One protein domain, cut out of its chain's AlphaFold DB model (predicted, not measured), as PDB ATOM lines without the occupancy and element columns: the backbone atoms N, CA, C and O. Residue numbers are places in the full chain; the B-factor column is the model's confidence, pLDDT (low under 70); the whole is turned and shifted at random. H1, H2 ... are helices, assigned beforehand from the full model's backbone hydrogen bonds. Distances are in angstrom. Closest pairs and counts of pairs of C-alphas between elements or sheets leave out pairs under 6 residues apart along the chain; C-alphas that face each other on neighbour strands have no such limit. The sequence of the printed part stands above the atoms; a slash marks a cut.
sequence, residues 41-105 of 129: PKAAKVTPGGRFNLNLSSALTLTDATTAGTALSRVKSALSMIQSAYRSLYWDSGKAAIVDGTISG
ATOM      1  N   PRO A  41     115.876 186.973 140.304       71.50
ATOM      2  CA  PRO A  41     114.435 187.221 140.397       71.50
ATOM      3  C   PRO A  41     113.611 186.708 139.205       71.50
ATOM      4  O   PRO A  41     112.419 186.451 139.356       71.50
ATOM      5  N   LYS A  42     114.226 186.566 138.024       70.44
ATOM      6  CA  LYS A  42     113.611 186.015 136.807       70.44
ATOM      7  C   LYS A  42     113.898 184.526 136.593       70.44
ATOM      8  O   LYS A  42     113.477 183.973 135.579       70.44
ATOM      9  N   ALA A  43     114.633 183.873 137.494       65.81
ATOM     10  CA  ALA A  43     114.896 182.445 137.386       65.81
ATOM     11  C   ALA A  43     113.593 181.638 137.468       65.81
ATOM     12  O   ALA A  43     112.627 182.043 138.119       65.81
ATOM     13  N   ALA A  44     113.596 180.458 136.843       63.59
ATOM     14  CA  ALA A  44     112.522 179.488 137.003       63.59
ATOM     15  C   ALA A  44     112.249 179.244 138.495       63.59
ATOM     16  O   ALA A  44     113.183 179.009 139.272       63.59
ATOM     17  N   LYS A  45     110.967 179.276 138.886       61.47
ATOM     18  CA  LYS A  45     110.535 179.095 140.286       61.47
ATOM     19  C   LYS A  45     111.009 177.768 140.869       61.47
ATOM     20  O   LYS A  45     111.235 177.660 142.071       61.47
ATOM     21  N   VAL A  46     111.174 176.769 140.009       62.38
ATOM     22  CA  VAL A  46     111.748 175.473 140.344       62.38
ATOM     23  C   VAL A  46     112.917 175.229 139.401       62.38
ATOM     24  O   VAL A  46     112.751 175.220 138.186       62.38
ATOM     25  N   THR A  47     114.116 175.041 139.953       65.06
ATOM     26  CA  THR A  47     115.275 174.560 139.192       65.06
ATOM     27  C   THR A  47     115.601 173.149 139.677       65.06
ATOM     28  O   THR A  47     116.199 173.011 140.744       65.06
ATOM     29  N   PRO A  48     115.180 172.103 138.954       68.75
ATOM     30  CA  PRO A  48     115.502 170.738 139.325       68.75
ATOM     31  C   PRO A  48     117.001 170.474 139.167       68.75
ATOM     32  O   PRO A  48     117.655 170.987 138.262       68.75
ATOM     33  N   GLY A  49     117.536 169.638 140.041       68.19
ATOM     34  CA  GLY A  49     118.922 169.232 140.112       68.19
ATOM     35  C   GLY A  49     119.722 170.145 141.032       68.19
ATOM     36  O   GLY A  49     119.191 170.962 141.782       68.19
ATOM     37  N   GLY A  50     121.039 169.988 140.973       74.25
ATOM     38  CA  GLY A  50     121.969 170.744 141.802       74.25
ATOM     39  C   GLY A  50     122.313 170.054 143.120       74.25
ATOM     40  O   GLY A  50     122.051 168.870 143.329       74.25
ATOM     41  N   ARG A  51     122.995 170.798 143.994       73.81
ATOM     42  CA  ARG A  51     123.481 170.290 145.279       73.81
ATOM     43  C   ARG A  51     122.502 170.649 146.384       73.81
ATOM     44  O   ARG A  51     122.186 171.820 146.576       73.81
ATOM     45  N   PHE A  52     122.088 169.639 147.137       74.81
ATOM     46  CA  PHE A  52     121.189 169.779 148.273       74.81
ATOM     47  C   PHE A  52     121.993 169.621 149.567       74.81
ATOM     48  O   PHE A  52     122.421 168.522 149.909       74.81
ATOM     49  N   ASN A  53     122.236 170.726 150.275       79.69
ATOM     50  CA  ASN A  53     122.945 170.706 151.556       79.69
ATOM     51  C   ASN A  53     121.959 170.429 152.698       79.69
ATOM     52  O   ASN A  53     120.917 171.076 152.788       79.69
ATOM     53  N   LEU A  54     122.308 169.508 153.597       83.75
ATOM     54  CA  LEU A  54     121.451 169.132 154.731       83.75
ATOM     55  C   LEU A  54     121.589 170.073 155.937       83.75
ATOM     56  O   LEU A  54     120.737 170.055 156.821       83.75
ATOM     57  N   ASN A  55     122.645 170.897 155.961       80.19
ATOM     58  CA  ASN A  55     122.949 171.850 157.034       80.19
ATOM     59  C   ASN A  55     122.944 171.213 158.442       80.19
ATOM     60  O   ASN A  55     122.402 171.774 159.397       80.19
ATOM     61  N   LEU A  56     123.511 170.010 158.548       83.62
ATOM     62  CA  LEU A  56     123.727 169.316 159.814       83.62
ATOM     63  C   LEU A  56     125.118 169.677 160.340       83.62
ATOM     64  O   LEU A  56     126.080 169.686 159.573       83.62
ATOM     65  N   SER A  57     125.222 169.974 161.634       81.50
ATOM     66  CA  SER A  57     126.489 170.293 162.295       81.50
ATOM     67  C   SER A  57     126.709 169.399 163.514       81.50
ATOM     68  O   SER A  57     125.764 168.836 164.066       81.50
ATOM     69  N   SER A  58     127.959 169.302 163.964       76.62
ATOM     70  CA  SER A  58     128.331 168.595 165.197       76.62
ATOM     71  C   SER A  58     127.820 169.275 166.474       76.62
ATOM     72  O   SER A  58     127.894 168.687 167.544       76.62
ATOM     73  N   ALA A  59     127.267 170.490 166.374       78.06
ATOM     74  CA  ALA A  59     126.665 171.202 167.501       78.06
ATOM     75  C   ALA A  59     125.272 170.662 167.886       78.06
ATOM     76  O   ALA A  59     124.670 171.138 168.848       78.06
ATOM     77  N   LEU A  60     124.729 169.700 167.131       83.88
ATOM     78  CA  LEU A  60     123.470 169.041 167.468       83.88
ATOM     79  C   LEU A  60     123.699 168.067 168.627       83.88
ATOM     80  O   LEU A  60     124.422 167.085 168.489       83.88
ATOM     81  N   THR A  61     123.054 168.336 169.758       84.31
ATOM     82  CA  THR A  61     123.136 167.530 170.982       84.31
ATOM     83  C   THR A  61     121.737 167.208 171.510       84.31
ATOM     84  O   THR A  61     120.766 167.892 171.182       84.31
ATOM     85  N   LEU A  62     121.641 166.141 172.304       88.50
ATOM     86  CA  LEU A  62     120.409 165.641 172.926       88.50
ATOM     87  C   LEU A  62     120.450 165.746 174.461       88.50
ATOM     88  O   LEU A  62     119.687 165.076 175.149       88.50
ATOM     89  N   THR A  63     121.378 166.539 174.999       92.44
ATOM     90  CA  THR A  63     121.670 166.633 176.439       92.44
ATOM     91  C   THR A  63     120.530 167.210 177.271       92.44
ATOM     92  O   THR A  63     120.439 166.916 178.458       92.44
ATOM     93  N   ASP A  64     119.657 168.016 176.669       93.00
ATOM     94  CA  ASP A  64     118.482 168.585 177.322       93.00
ATOM     95  C   ASP A  64     117.320 168.734 176.327       93.00
ATOM     96  O   ASP A  64     117.487 168.617 175.111       93.00
ATOM     97  N   ALA A  65     116.120 169.001 176.842       88.88
ATOM     98  CA  ALA A  65     114.910 169.087 176.026       88.88
ATOM     99  C   ALA A  65     114.966 170.200 174.960       88.88
ATOM    100  O   ALA A  65     114.419 170.036 173.867       88.88
ATOM    101  N   THR A  66     115.641 171.318 175.243       89.31
ATOM    102  CA  THR A  66     115.742 172.460 174.322       89.31
ATOM    103  C   THR A  66     116.671 172.128 173.160       89.31
ATOM    104  O   THR A  66     116.325 172.321 171.986       89.31
ATOM    105  N   THR A  67     117.851 171.589 173.470       87.38
ATOM    106  CA  THR A  67     118.828 171.175 172.459       87.38
ATOM    107  C   THR A  67     118.314 169.998 171.632       87.38
ATOM    108  O   THR A  67     118.411 170.039 170.402       87.38
ATOM    109  N   ALA A  68     117.619 169.042 172.256       89.12
ATOM    110  CA  ALA A  68     116.937 167.955 171.559       89.12
ATOM    111  C   ALA A  68     115.842 168.459 170.598       89.12
ATOM    112  O   ALA A  68     115.742 167.980 169.466       89.12
ATOM    113  N   GLY A  69     115.054 169.465 170.998       89.19
ATOM    114  CA  GLY A  69     114.062 170.098 170.124       89.19
ATOM    115  C   GLY A  69     114.697 170.767 168.900       89.19
ATOM    116  O   GLY A  69     114.222 170.609 167.770       89.19
ATOM    117  N   THR A  70     115.827 171.448 169.101       88.75
ATOM    118  CA  THR A  70     116.608 172.049 168.009       88.75
ATOM    119  C   THR A  70     117.159 170.977 167.069       88.75
ATOM    120  O   THR A  70     117.020 171.099 165.848       88.75
ATOM    121  N   ALA A  71     117.730 169.901 167.617       88.62
ATOM    122  CA  ALA A  71     118.237 168.774 166.843       88.62
ATOM    123  C   ALA A  71     117.135 168.135 165.989       88.62
ATOM    124  O   ALA A  71     117.305 167.973 164.778       88.62
ATOM    125  N   LEU A  72     115.965 167.878 166.579       89.69
ATOM    126  CA  LEU A  72     114.802 167.357 165.865       89.69
ATOM    127  C   LEU A  72     114.376 168.279 164.717       89.69
ATOM    128  O   LEU A  72     114.103 167.802 163.615       89.69
ATOM    129  N   SER A  73     114.338 169.595 164.945       88.50
ATOM    130  CA  SER A  73     114.004 170.557 163.892       88.50
ATOM    131  C   SER A  73     114.993 170.480 162.729       88.50
ATOM    132  O   SER A  73     114.570 170.459 161.574       88.50
ATOM    133  N   ARG A  74     116.299 170.402 163.009       89.50
ATOM    134  CA  ARG A  74     117.335 170.306 161.969       89.50
ATOM    135  C   ARG A  74     117.244 168.998 161.189       89.50
ATOM    136  O   ARG A  74     117.312 169.029 159.962       89.50
ATOM    137  N   VAL A  75     116.999 167.877 161.866       89.62
ATOM    138  CA  VAL A  75     116.783 166.574 161.216       89.62
ATOM    139  C   VAL A  75     115.543 166.602 160.319       89.62
ATOM    140  O   VAL A  75     115.603 166.158 159.174       89.62
ATOM    141  N   LYS A  76     114.428 167.185 160.779       89.00
ATOM    142  CA  LYS A  76     113.219 167.356 159.953       89.00
ATOM    143  C   LYS A  76     113.481 168.229 158.723       89.00
ATOM    144  O   LYS A  76     113.028 167.892 157.630       89.00
ATOM    145  N   SER A  77     114.233 169.319 158.876       85.81
ATOM    146  CA  SER A  77     114.648 170.154 157.742       85.81
ATOM    147  C   SER A  77     115.501 169.370 156.741       85.81
ATOM    148  O   SER A  77     115.244 169.450 155.541       85.81
ATOM    149  N   ALA A  78     116.460 168.568 157.213       85.50
ATOM    150  CA  ALA A  78     117.274 167.707 156.357       85.50
ATOM    151  C   ALA A  78     116.421 166.669 155.608       85.50
ATOM    152  O   ALA A  78     116.593 166.495 154.403       85.50
ATOM    153  N   LEU A  79     115.447 166.038 156.271       87.12
ATOM    154  CA  LEU A  79     114.520 165.107 155.625       87.12
ATOM    155  C   LEU A  79     113.694 165.789 154.524       87.12
ATOM    156  O   LEU A  79     113.581 165.262 153.418       87.12
ATOM    157  N   SER A  80     113.160 166.983 154.794       80.94
ATOM    158  CA  SER A  80     112.438 167.780 153.792       80.94
ATOM    159  C   SER A  80     113.321 168.125 152.584       80.94
ATOM    160  O   SER A  80     112.879 168.072 151.429       80.94
ATOM    161  N   MET A  81     114.604 168.408 152.830       83.94
ATOM    162  CA  MET A  81     115.589 168.644 151.776       83.94
ATOM    163  C   MET A  81     115.838 167.383 150.936       83.94
ATOM    164  O   MET A  81     115.811 167.466 149.712       83.94
ATOM    165  N   ILE A  82     115.998 166.211 151.561       85.38
ATOM    166  CA  ILE A  82     116.156 164.920 150.862       85.38
ATOM    167  C   ILE A  82     114.937 164.626 149.986       85.38
ATOM    168  O   ILE A  82     115.083 164.254 148.825       85.38
ATOM    169  N   GLN A  83     113.726 164.837 150.502       83.69
ATOM    170  CA  GLN A  83     112.502 164.660 149.719       83.69
ATOM    171  C   GLN A  83     112.448 165.612 148.519       83.69
ATOM    172  O   GLN A  83     111.996 165.229 147.442       83.69
ATOM    173  N   SER A  84     112.910 166.851 148.691       78.94
ATOM    174  CA  SER A  84     112.998 167.829 147.604       78.94
ATOM    175  C   SER A  84     114.023 167.407 146.553       78.94
ATOM    176  O   SER A  84     113.710 167.435 145.365       78.94
ATOM    177  N   ALA A  85     115.191 166.928 146.985       81.69
ATOM    178  CA  ALA A  85     116.214 166.365 146.110       81.69
ATOM    179  C   ALA A  85     115.684 165.159 145.322       81.69
ATOM    180  O   ALA A  85     115.852 165.093 144.109       81.69
ATOM    181  N   TYR A  86     114.972 164.246 145.985       82.12
ATOM    182  CA  TYR A  86     114.359 163.088 145.344       82.12
ATOM    183  C   TYR A  86     113.314 163.499 144.304       82.12
ATOM    184  O   TYR A  86     113.413 163.098 143.149       82.12
ATOM    185  N   ARG A  87     112.347 164.358 144.667       78.38
ATOM    186  CA  ARG A  87     111.337 164.875 143.719       78.38
ATOM    187  C   ARG A  87     111.979 165.548 142.515       78.38
ATOM    188  O   ARG A  87     111.461 165.458 141.408       78.38
ATOM    189  N   SER A  88     113.110 166.201 142.740       80.31
ATOM    190  CA  SER A  88     113.865 166.860 141.697       80.31
ATOM    191  C   SER A  88     114.480 165.904 140.668       80.31
ATOM    192  O   SER A  88     114.737 166.352 139.554       80.31
ATOM    193  N   LEU A  89     114.727 164.632 141.001       77.69
ATOM    194  CA  LEU A  89     115.229 163.634 140.045       77.69
ATOM    195  C   LEU A  89     114.169 163.241 139.010       77.69
ATOM    196  O   LEU A  89     114.504 162.882 137.888       77.69
ATOM    197  N   TYR A  90     112.895 163.320 139.393       73.19
ATOM    198  CA  TYR A  90     111.747 162.931 138.568       73.19
ATOM    199  C   TYR A  90     110.975 164.142 138.046       73.19
ATOM    200  O   TYR A  90     109.808 164.032 137.664       73.19
ATOM    201  N   TRP A  91     111.593 165.321 138.086       72.44
ATOM    202  CA  TRP A  91     110.994 166.512 137.516       72.44
ATOM    203  C   TRP A  91     111.069 166.443 135.990       72.44
ATOM    204  O   TRP A  91     112.151 166.533 135.414       72.44
ATOM    205  N   ASP A  92     109.918 166.280 135.345       71.31
ATOM    206  CA  ASP A  92     109.784 166.252 133.889       71.31
ATOM    207  C   ASP A  92     109.260 167.591 133.327       71.31
ATOM    208  O   ASP A  92     108.825 168.490 134.056       71.31
ATOM    209  N   SER A  93     109.306 167.725 131.999       62.09
ATOM    210  CA  SER A  93     108.836 168.910 131.270       62.09
ATOM    211  C   SER A  93     107.324 169.145 131.385       62.09
ATOM    212  O   SER A  93     106.881 170.289 131.297       62.09
ATOM    213  N   GLY A  94     106.525 168.100 131.628       64.31
ATOM    214  CA  GLY A  94     105.081 168.212 131.840       64.31
ATOM    215  C   GLY A  94     104.742 168.828 133.198       64.31
ATOM    216  O   GLY A  94     103.897 169.717 133.283       64.31
ATOM    217  N   LYS A  95     105.446 168.428 134.262       67.44
ATOM    218  CA  LYS A  95     105.331 169.023 135.603       67.44
ATOM    219  C   LYS A  95     105.807 170.471 135.616       67.44
ATOM    220  O   LYS A  95     105.153 171.306 136.239       67.44
ATOM    221  N   ALA A  96     106.891 170.767 134.895       64.88
ATOM    222  CA  ALA A  96     107.353 172.138 134.686       64.88
ATOM    223  C   ALA A  96     106.249 173.000 134.059       64.88
ATOM    224  O   ALA A  96     105.883 174.025 134.622       64.88
ATOM    225  N   ALA A  97     105.632 172.527 132.974       61.84
ATOM    226  CA  ALA A  97     104.562 173.248 132.289       61.84
ATOM    227  C   ALA A  97     103.301 173.452 133.152       61.84
ATOM    228  O   ALA A  97     102.626 174.468 133.011       61.84
ATOM    229  N   ILE A  98     102.984 172.529 134.067       67.69
ATOM    230  CA  ILE A  98     101.865 172.700 135.007       67.69
ATOM    231  C   ILE A  98     102.179 173.767 136.064       67.69
ATOM    232  O   ILE A  98     101.343 174.623 136.353       67.69
ATOM    233  N   VAL A  99     103.381 173.735 136.644       67.12
ATOM    234  CA  VAL A  99     103.786 174.657 137.720       67.12
ATOM    235  C   VAL A  99     104.080 176.065 137.203       67.12
ATOM    236  O   VAL A  99     103.757 177.042 137.881       67.12
ATOM    237  N   ASP A 100     104.623 176.180 135.993       65.50
ATOM    238  CA  ASP A 100     104.841 177.462 135.319       65.50
ATOM    239  C   ASP A 100     103.535 178.052 134.746       65.50
ATOM    240  O   ASP A 100     103.523 179.187 134.270       65.50
ATOM    241  N   GLY A 101     102.412 177.327 134.852       60.19
ATOM    242  CA  GLY A 101     101.078 177.791 134.457       60.19
ATOM    243  C   GLY A 101     100.793 177.702 132.955       60.19
ATOM    244  O   GLY A 101      99.741 178.150 132.505       60.19
ATOM    245  N   THR A 102     101.697 177.102 132.181       58.56
ATOM    246  CA  THR A 102     101.558 176.846 130.740       58.56
ATOM    247  C   THR A 102     100.519 175.759 130.440       58.56
ATOM    248  O   THR A 102      99.916 175.755 129.370       58.56
ATOM    249  N   ILE A 103     100.285 174.851 131.391       55.41
ATOM    250  CA  ILE A 103      99.203 173.864 131.395       55.41
ATOM    251  C   ILE A 103      98.427 174.058 132.698       55.41
ATOM    252  O   ILE A 103      98.925 173.766 133.781       55.41
ATOM    253  N   SER A 104      97.202 174.566 132.621       55.72
ATOM    254  CA  SER A 104      96.360 174.747 133.803       55.72
ATOM    255  C   SER A 104      96.084 173.383 134.445       55.72
ATOM    256  O   SER A 104      95.444 172.528 133.840       55.72
ATOM    257  N   GLY A 105      96.541 173.166 135.679       54.47
ATOM    258  CA  GLY A 105      96.286 171.944 136.460       54.47
ATOM    259  C   GLY A 105      94.817 171.721 136.860       54.47
ATOM    260  O   GLY A 105      94.543 170.927 137.753       54.47
TER     261      GLY A 105
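Overview. This is residues 41 to 105 of the 129 residues of the protein "Regulatory protein FlaEY" of Sphingomonas sp. LH128 (UniProt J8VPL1). One long helix, H1, makes most of the length of an open rod, and an unnamed stretch, residues 50 to 64, runs alongside it before turning back into it. The short helix H2 follows past the far end of H1. The printed part has 65 residues with two named helices, H1 then H2, and no named strand; the class is all helix, though only 32 residues are in named elements. The whole is extended, with a radius of gyration of the C-alphas of 16.7 A and spans of 51 by 25 by 22 A.

Along the chain. H1, residues 65 to 89, runs 36.4 A from C-alpha 65 at (114.910, 169.087, 176.026) to C-alpha 89 at (115.229, 163.634, 140.045). H2 is residues 93 to 99, ending with C-alpha 99 at (103.786, 174.657, 137.720).

Arrangement. A tight link of 3 residues joins H1 to H2, yet the two are apart, with no C-alpha of the one within 8 A of the other. In H1 and H2 every O i to N i+4 pair is within hydrogen-bond range.

Size, cuts and confidence. The C-alphas farthest apart, those of Thr 63 and Thr 102, are 51.0 A apart. The printed part has no cut. Its mean pLDDT is 76.7; residues 43 to 49 and 93 to 105 are under 70.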